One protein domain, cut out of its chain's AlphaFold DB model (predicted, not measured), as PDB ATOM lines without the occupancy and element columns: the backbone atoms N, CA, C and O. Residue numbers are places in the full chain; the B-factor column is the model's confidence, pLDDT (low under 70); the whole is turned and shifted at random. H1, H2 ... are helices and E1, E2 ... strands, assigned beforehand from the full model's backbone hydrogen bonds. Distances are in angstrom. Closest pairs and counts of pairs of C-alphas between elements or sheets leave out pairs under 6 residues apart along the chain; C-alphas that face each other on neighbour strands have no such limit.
ATOM      1  N   PHE A   8      37.226  28.896  -8.833       88.25
ATOM      2  CA  PHE A   8      37.684  28.451 -10.144       88.25
ATOM      3  C   PHE A   8      39.203  28.339 -10.096       88.25
ATOM      4  O   PHE A   8      39.856  29.339  -9.817       88.25
ATOM      5  N   ALA A   9      39.761  27.161 -10.350       88.06
ATOM      6  CA  ALA A   9      41.202  26.976 -10.473       88.06
ATOM      7  C   ALA A   9      41.573  26.664 -11.922       88.06
ATOM      8  O   ALA A   9      40.850  25.935 -12.602       88.06
ATOM      9  N   GLN A  10      42.705  27.193 -12.369       89.31
ATOM     10  CA  GLN A  10      43.286  26.964 -13.687       89.31
ATOM     11  C   GLN A  10      44.771  26.649 -13.515       89.31
ATOM     12  O   GLN A  10      45.474  27.411 -12.850       89.31
ATOM     13  N   ASP A  11      45.231  25.537 -14.081       90.00
ATOM     14  CA  ASP A  11      46.637  25.134 -13.996       90.00
ATOM     15  C   ASP A  11      47.557  26.008 -14.875       90.00
ATOM     16  O   ASP A  11      47.106  26.745 -15.755       90.00
ATOM     17  N   SER A  12      48.863  25.957 -14.602       85.38
ATOM     18  CA  SER A  12      49.891  26.724 -15.330       85.38
ATOM     19  C   SER A  12      50.295  26.105 -16.675       85.38
ATOM     20  O   SER A  12      51.254  26.566 -17.298       85.38
ATOM     21  N   ASN A  13      49.625  25.040 -17.121       83.62
ATOM     22  CA  ASN A  13      50.006  24.360 -18.353       83.62
ATOM     23  C   ASN A  13      49.773  25.278 -19.562       83.62
ATOM     24  O   ASN A  13      48.795  26.024 -19.629       83.62
ATOM     25  N   GLN A  14      50.671  25.222 -20.546       79.31
ATOM     26  CA  GLN A  14      50.476  25.961 -21.792       79.31
ATOM     27  C   GLN A  14      49.337  25.338 -22.611       79.31
ATOM     28  O   GLN A  14      49.117  24.123 -22.599       79.31
ATOM     29  N   HIS A  15      48.599  26.181 -23.339       69.56
ATOM     30  CA  HIS A  15      47.578  25.724 -24.281       69.56
ATOM     31  C   HIS A  15      48.206  24.756 -25.305       69.56
ATOM     32  O   HIS A  15      49.289  25.054 -25.811       69.56
ATOM     33  N   PRO A  16      47.564  23.620 -25.644       81.25
ATOM     34  CA  PRO A  16      46.171  23.237 -25.355       81.25
ATOM     35  C   PRO A  16      45.971  22.420 -24.072       81.25
ATOM     36  O   PRO A  16      44.850  22.026 -23.768       81.25
ATOM     37  N   ASN A  17      47.032  22.155 -23.313       83.62
ATOM     38  CA  ASN A  17      46.984  21.234 -22.178       83.62
ATOM     39  C   ASN A  17      46.529  21.888 -20.868       83.62
ATOM     40  O   ASN A  17      46.509  21.208 -19.840       83.62
ATOM     41  N   HIS A  18      46.163  23.176 -20.892       81.62
ATOM     42  CA  HIS A  18      45.617  23.826 -19.710       81.62
ATOM     43  C   HIS A  18      44.323  23.141 -19.270       81.62
ATOM     44  O   HIS A  18      43.461  22.797 -20.084       81.62
ATOM     45  N   LYS A  19      44.164  22.945 -17.967       88.75
ATOM     46  CA  LYS A  19      42.930  22.452 -17.361       88.75
ATOM     47  C   LYS A  19      42.401  23.475 -16.383       88.75
ATOM     48  O   LYS A  19      43.147  24.200 -15.728       88.75
ATOM     49  N   ALA A  20      41.082  23.495 -16.259       89.62
ATOM     50  CA  ALA A  20      40.410  24.305 -15.267       89.62
ATOM     51  C   ALA A  20      39.260  23.532 -14.621       89.62
ATOM     52  O   ALA A  20      38.613  22.700 -15.260       89.62
ATOM     53  N   ALA A  21      39.014  23.802 -13.344       89.25
ATOM     54  CA  ALA A  21      37.999  23.129 -12.549       89.25
ATOM     55  C   ALA A  21      37.381  24.081 -11.519       89.25
ATOM     56  O   ALA A  21      37.944  25.125 -11.188       89.25
ATOM     57  N   TYR A  22      36.198  23.717 -11.019       89.19
ATOM     58  CA  TYR A  22      35.498  24.483  -9.992       89.19
ATOM     59  C   TYR A  22      35.403  23.699  -8.679       89.19
ATOM     60  O   TYR A  22      35.098  22.501  -8.694       89.19
ATOM     61  N   PHE A  23      35.558  24.407  -7.560       88.06
ATOM     62  CA  PHE A  23      35.652  23.857  -6.203       88.06
ATOM     63  C   PHE A  23      34.737  24.587  -5.218       88.06
ATOM     64  O   PHE A  23      34.358  25.746  -5.435       88.06
ATOM     65  N   TRP A  24      34.343  23.884  -4.156       84.81
ATOM     66  CA  TRP A  24      33.508  24.433  -3.093       84.81
ATOM     67  C   TRP A  24      34.321  25.248  -2.100       84.81
ATOM     68  O   TRP A  24      33.838  26.283  -1.638       84.81
ATOM     69  N   THR A  25      35.555  24.824  -1.832       86.19
ATOM     70  CA  THR A  25      36.465  25.481  -0.891       86.19
ATOM     71  C   THR A  25      37.765  25.923  -1.568       86.19
ATOM     72  O   THR A  25      38.112  25.479  -2.666       86.19
ATOM     73  N   LEU A  26      38.479  26.844  -0.913       85.62
ATOM     74  CA  LEU A  26      39.806  27.280  -1.351       85.62
ATOM     75  C   LEU A  26      40.837  26.149  -1.212       85.62
ATOM     76  O   LEU A  26      41.721  26.035  -2.056       85.62
ATOM     77  N   GLU A  27      40.725  25.321  -0.171       89.31
ATOM     78  CA  GLU A  27      41.623  24.182   0.072       89.31
ATOM     79  C   GLU A  27      41.535  23.139  -1.040       89.31
ATOM     80  O   GLU A  27      42.564  22.807  -1.619       89.31
ATOM     81  N   GLU A  28      40.325  22.729  -1.440       89.88
ATOM     82  CA  GLU A  28      40.129  21.792  -2.558       89.88
ATOM     83  C   GLU A  28      40.787  22.306  -3.852       89.88
ATOM     84  O   GLU A  28      41.413  21.555  -4.602       89.88
ATOM     85  N   ALA A  29      40.671  23.613  -4.114       89.12
ATOM     86  CA  ALA A  29      41.295  24.247  -5.270       89.12
ATOM     87  C   ALA A  29      42.834  24.267  -5.171       89.12
ATOM     88  O   ALA A  29      43.512  24.067  -6.181       89.12
ATOM     89  N   LYS A  30      43.390  24.488  -3.970       87.56
ATOM     90  CA  LYS A  30      44.841  24.466  -3.713       87.56
ATOM     91  C   LYS A  30      45.419  23.062  -3.867       87.56
ATOM     92  O   LYS A  30      46.428  22.909  -4.549       87.56
ATOM     93  N   GLU A  31      44.775  22.048  -3.293       93.06
ATOM     94  CA  GLU A  31      45.191  20.646  -3.414       93.06
ATOM     95  C   GLU A  31      45.188  20.187  -4.874       93.06
ATOM     96  O   GLU A  31      46.152  19.585  -5.356       93.06
ATOM     97  N   TRP A  32      44.140  20.547  -5.622       92.81
ATOM     98  CA  TRP A  32      44.067  20.238  -7.043       92.81
ATOM     99  C   TRP A  32      45.216  20.875  -7.832       92.81
ATOM    100  O   TRP A  32      45.850  20.192  -8.639       92.81
ATOM    101  N   LEU A  33      45.538  22.149  -7.577       89.94
ATOM    102  CA  LEU A  33      46.669  22.820  -8.225       89.94
ATOM    103  C   LEU A  33      48.024  22.241  -7.812       89.94
ATOM    104  O   LEU A  33      48.907  22.122  -8.662       89.94
ATOM    105  N   ALA A  34      48.192  21.838  -6.552       88.94
ATOM    106  CA  ALA A  34      49.413  21.185  -6.088       88.94
ATOM    107  C   ALA A  34      49.682  19.892  -6.878       88.94
ATOM    108  O   ALA A  34      50.801  19.673  -7.335       88.94
ATOM    109  N   SER A  35      48.639  19.100  -7.161       88.25
ATOM    110  CA  SER A  35      48.749  17.894  -8.004       88.25
ATOM    111  C   SER A  35      49.066  18.174  -9.483       88.25
ATOM    112  O   SER A  35      49.442  17.268 -10.225       88.25
ATOM    113  N   ARG A  36      48.894  19.424  -9.933       83.62
ATOM    114  CA  ARG A  36      49.025  19.865 -11.334       83.62
ATOM    115  C   ARG A  36      50.318  20.628 -11.625       83.62
ATOM    116  O   ARG A  36      50.533  20.991 -12.777       83.62
ATOM    117  N   GLY A  37      51.158  20.873 -10.618       83.69
ATOM    118  CA  GLY A  37      52.364  21.697 -10.765       83.69
ATOM    119  C   GLY A  37      52.113  23.204 -10.633       83.69
ATOM    120  O   GLY A  37      52.925  24.002 -11.093       83.69
ATOM    121  N   GLY A  38      51.005  23.602 -10.000       85.06
ATOM    122  CA  GLY A  38      50.657  24.999  -9.733       85.06
ATOM    123  C   GLY A  38      49.653  25.602 -10.718       85.06
ATOM    124  O   GLY A  38      49.186  24.957 -11.658       85.06
ATOM    125  N   GLY A  39      49.276  26.856 -10.459       88.12
ATOM    126  CA  GLY A  39      48.296  27.590 -11.254       88.12
ATOM    127  C   GLY A  39      47.710  28.783 -10.513       88.12
ATOM    128  O   GLY A  39      48.296  29.297  -9.563       88.12
ATOM    129  N   SER A  40      46.528  29.212 -10.943       85.12
ATOM    130  CA  SER A  40      45.797  30.340 -10.368       85.12
ATOM    131  C   SER A  40      44.418  29.917  -9.868       85.12
ATOM    132  O   SER A  40      43.764  29.063 -10.466       85.12
ATOM    133  N   ILE A  41      43.962  30.531  -8.774       85.50
ATOM    134  CA  ILE A  41      42.611  30.352  -8.227       85.50
ATOM    135  C   ILE A  41      41.907  31.708  -8.254       85.50
ATOM    136  O   ILE A  41      42.478  32.722  -7.864       85.50
ATOM    137  N   LYS A  42      40.652  31.731  -8.699       83.88
ATOM    138  CA  LYS A  42      39.778  32.904  -8.707       83.88
ATOM    139  C   LYS A  42      38.487  32.587  -7.962       83.88
ATOM    140  O   LYS A  42      37.810  31.602  -8.265       83.88
ATOM    141  N   LYS A  43      38.105  33.440  -7.014       81.12
ATOM    142  CA  LYS A  43      36.793  33.376  -6.360       81.12
ATOM    143  C   LYS A  43      35.756  34.058  -7.257       81.12
ATOM    144  O   LYS A  43      35.876  35.231  -7.584       81.12
ATOM    145  N   ARG A  44      34.737  33.311  -7.675       71.38
ATOM    146  CA  ARG A  44      33.638  33.750  -8.550       71.38
ATOM    147  C   ARG A  44      32.572  34.564  -7.839       71.38
ATOM    148  O   ARG A  44      31.765  35.198  -8.512       71.38
ATOM    149  N   ASN A  45      32.501  34.480  -6.513       65.00
ATOM    150  CA  ASN A  45      31.481  35.209  -5.777       65.00
ATOM    151  C   ASN A  45      31.859  36.684  -5.756       65.00
ATOM    152  O   ASN A  45      32.805  37.066  -5.073       65.00
ATOM    153  N   SER A  46      31.094  37.492  -6.489       61.19
ATOM    154  CA  SER A  46      31.038  38.921  -6.240       61.19
ATOM    155  C   SER A  46      30.517  39.127  -4.818       61.19
ATOM    156  O   SER A  46      29.393  38.709  -4.522       61.19
ATOM    157  N   ALA A  47      31.305  39.730  -3.938       58.97
ATOM    158  CA  ALA A  47      30.761  40.256  -2.695       58.97
ATOM    159  C   ALA A  47      30.053  41.573  -3.023       58.97
ATOM    160  O   ALA A  47      30.602  42.393  -3.758       58.97
ATOM    161  N   VAL A  48      28.833  41.757  -2.522       55.88
ATOM    162  CA  VAL A  48      28.212  43.083  -2.486       55.88
ATOM    163  C   VAL A  48      28.572  43.676  -1.134       55.88
ATOM    164  O   VAL A  48      28.151  43.147  -0.109       55.88
ATOM    165  N   VAL A  49      29.386  44.721  -1.138       69.56
ATOM    166  CA  VAL A  49      29.667  45.541   0.046       69.56
ATOM    167  C   VAL A  49      28.951  46.872  -0.098       69.56
ATOM    168  O   VAL A  49      28.772  47.356  -1.212       69.56
ATOM    169  N   TYR A  50      28.542  47.447   1.027       72.88
ATOM    170  CA  TYR A  50      27.912  48.760   1.069       72.88
ATOM    171  C   TYR A  50      28.952  49.777   1.536       72.88
ATOM    172  O   TYR A  50      29.487  49.648   2.637       72.88
ATOM    173  N   VAL A  51      29.271  50.753   0.687       73.88
ATOM    174  CA  VAL A  51      30.186  51.861   0.994       73.88
ATOM    175  C   VAL A  51      29.380  53.143   0.840       73.88
ATOM    176  O   VAL A  51      28.838  53.378  -0.232       73.88
ATOM    177  N   PHE A  52      29.253  53.935   1.909       85.25
ATOM    178  CA  PHE A  52      28.347  55.099   1.945       85.25
ATOM    179  C   PHE A  52      26.910  54.761   1.498       85.25
ATOM    180  O   PHE A  52      26.317  55.484   0.708       85.25
ATOM    181  N   ASP A  53      26.382  53.622   1.960       81.19
ATOM    182  CA  ASP A  53      25.065  53.080   1.581       81.19
ATOM    183  C   ASP A  53      24.897  52.694   0.095       81.19
ATOM    184  O   ASP A  53      23.839  52.201  -0.304       81.19
ATOM    185  N   GLU A  54      25.949  52.792  -0.723       69.81
ATOM    186  CA  GLU A  54      25.930  52.345  -2.116       69.81
ATOM    187  C   GLU A  54      26.422  50.890  -2.259       69.81
ATOM    188  O   GLU A  54      27.498  50.542  -1.756       69.81
ATOM    189  N   PRO A  55      25.674  50.006  -2.955       73.12
ATOM    190  CA  PRO A  55      26.074  48.617  -3.157       73.12
ATOM    191  C   PRO A  55      27.142  48.488  -4.254       73.12
ATOM    192  O   PRO A  55      26.869  48.662  -5.442       73.12
ATOM    193  N   ILE A  56      28.347  48.066  -3.879       75.50
ATOM    194  CA  ILE A  56      29.472  47.831  -4.790       75.50
ATOM    195  C   ILE A  56      29.719  46.324  -4.928       75.50
ATOM    196  O   ILE A  56      29.876  45.610  -3.938       75.50
ATOM    197  N   ARG A  57      29.781  45.822  -6.173       64.69
ATOM    198  CA  ARG A  57      30.174  44.432  -6.471       64.69
ATOM    199  C   ARG A  57      31.683  44.325  -6.615       64.69
ATOM    200  O   ARG A  57      32.245  44.804  -7.595       64.69
ATOM    201  N   ILE A  58      32.313  43.610  -5.695       65.06
ATOM    202  CA  ILE A  58      33.745  43.331  -5.739       65.06
ATOM    203  C   ILE A  58      33.959  41.906  -6.234       65.06
ATOM    204  O   ILE A  58      33.448  40.952  -5.643       65.06
ATOM    205  N   TRP A  59      34.711  41.765  -7.323       59.41
ATOM    206  CA  TRP A  59      35.120  40.485  -7.892       59.41
ATOM    207  C   TRP A  59      36.549  40.172  -7.440       59.41
ATOM    208  O   TRP A  59      37.482  40.836  -7.877       59.41
ATOM    209  N   GLY A  60      36.729  39.178  -6.566       60.62
ATOM    210  CA  GLY A  60      38.038  38.828  -5.999       60.62
ATOM    211  C   GLY A  60      37.991  38.606  -4.487       60.62
ATOM    212  O   GLY A  60      36.920  38.624  -3.879       60.62
TER     213      GLY A  60
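Overview. This is residues 8 to 60 of the 65 residues of an uncharacterized protein of Scytonema sp. HK-05 (UniProt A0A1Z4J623). A small sheet of three strands, E2, E1 and E3, has one helix, H1, over one face and its other face bare, and a two-stranded hairpin of E4 and E5 reaches away from it as an arm that makes much of the length. The printed part has 53 residues with one named helix and five named strands, in the order E1, E2, H1, E3, E4, E5, and its class is mixed, helices and strands. The larger sheet has the order E2, E1, E3 and the smaller E4, E5; both are antiparallel. The whole is only just loose, close to extended, with a radius of gyration of the C-alphas of 14.6 A, and only just elongated, spanning 45 by 22 by 13 A.

Arrangement. E1, residues 8 to 11, and E2, residues 20 to 23, form an antiparallel hairpin at 143 degrees, with N 9 and O 21 2.9 A apart, within hydrogen-bond range. H1, residues 26 to 34, is on the sheet at a height over the sheet of 8.3 A. It lies over E1 and runs along the strands, at 10 degrees to E1 on the local plane; their closest C-alphas, those of Ala 9 and Ala 29, are 5.9 A apart. Every O i to N i+4 pair in H1 is within hydrogen-bond range. E3, residues 39 to 43, is antiparallel to E1 at 171 degrees, with N 8 and O 42 2.8 A apart, within hydrogen-bond range. E1 is the inner strand; E2 and E3 are edge strands. E2, H1 and E3 form a split strand-helix-strand unit, two strands running the same way with E1 between them in the sheet; its crossover is right-handed. E3 runs on into E4, residues 46 to 51, across a break of 2 residues, at 52 degrees; the two meet only through their link. E4 and E5, residues 54 to 59, form an antiparallel hairpin at 148 degrees, with N 49 and O 56 3.0 A apart and N 56 and O 49 2.8 A apart, within hydrogen-bond range. The closest C-alphas of E3 and E5, those of Lys 43 and Trp 59, are 7.5 A apart. H1 is apart from E4 and E5.

Along the chain. E1 begins at C-alpha 8 (37.684, 28.451, -10.144) and is 10.3 A long; E2 measures 10.2 A. H1 begins at C-alpha 26 (39.806, 27.280, -1.351) and measures 12.3 A. E3 measures 13.8 A, E4 14.8 A and E5 16.1 A; E5 ends at C-alpha 59 (35.120, 40.485, -7.892).

Size, cuts and confidence. The two C-alphas farthest apart, those of Pro 16 and Phe 52, are 45.6 A apart. The printed part has no cut. The link from E1 to E2 is short, with 8 residues, and the other four links are tight. The mean pLDDT of the printed part is 80.6; residue 15, residues 45 to 49, residue 54 and residues 57 to 60 are under 70.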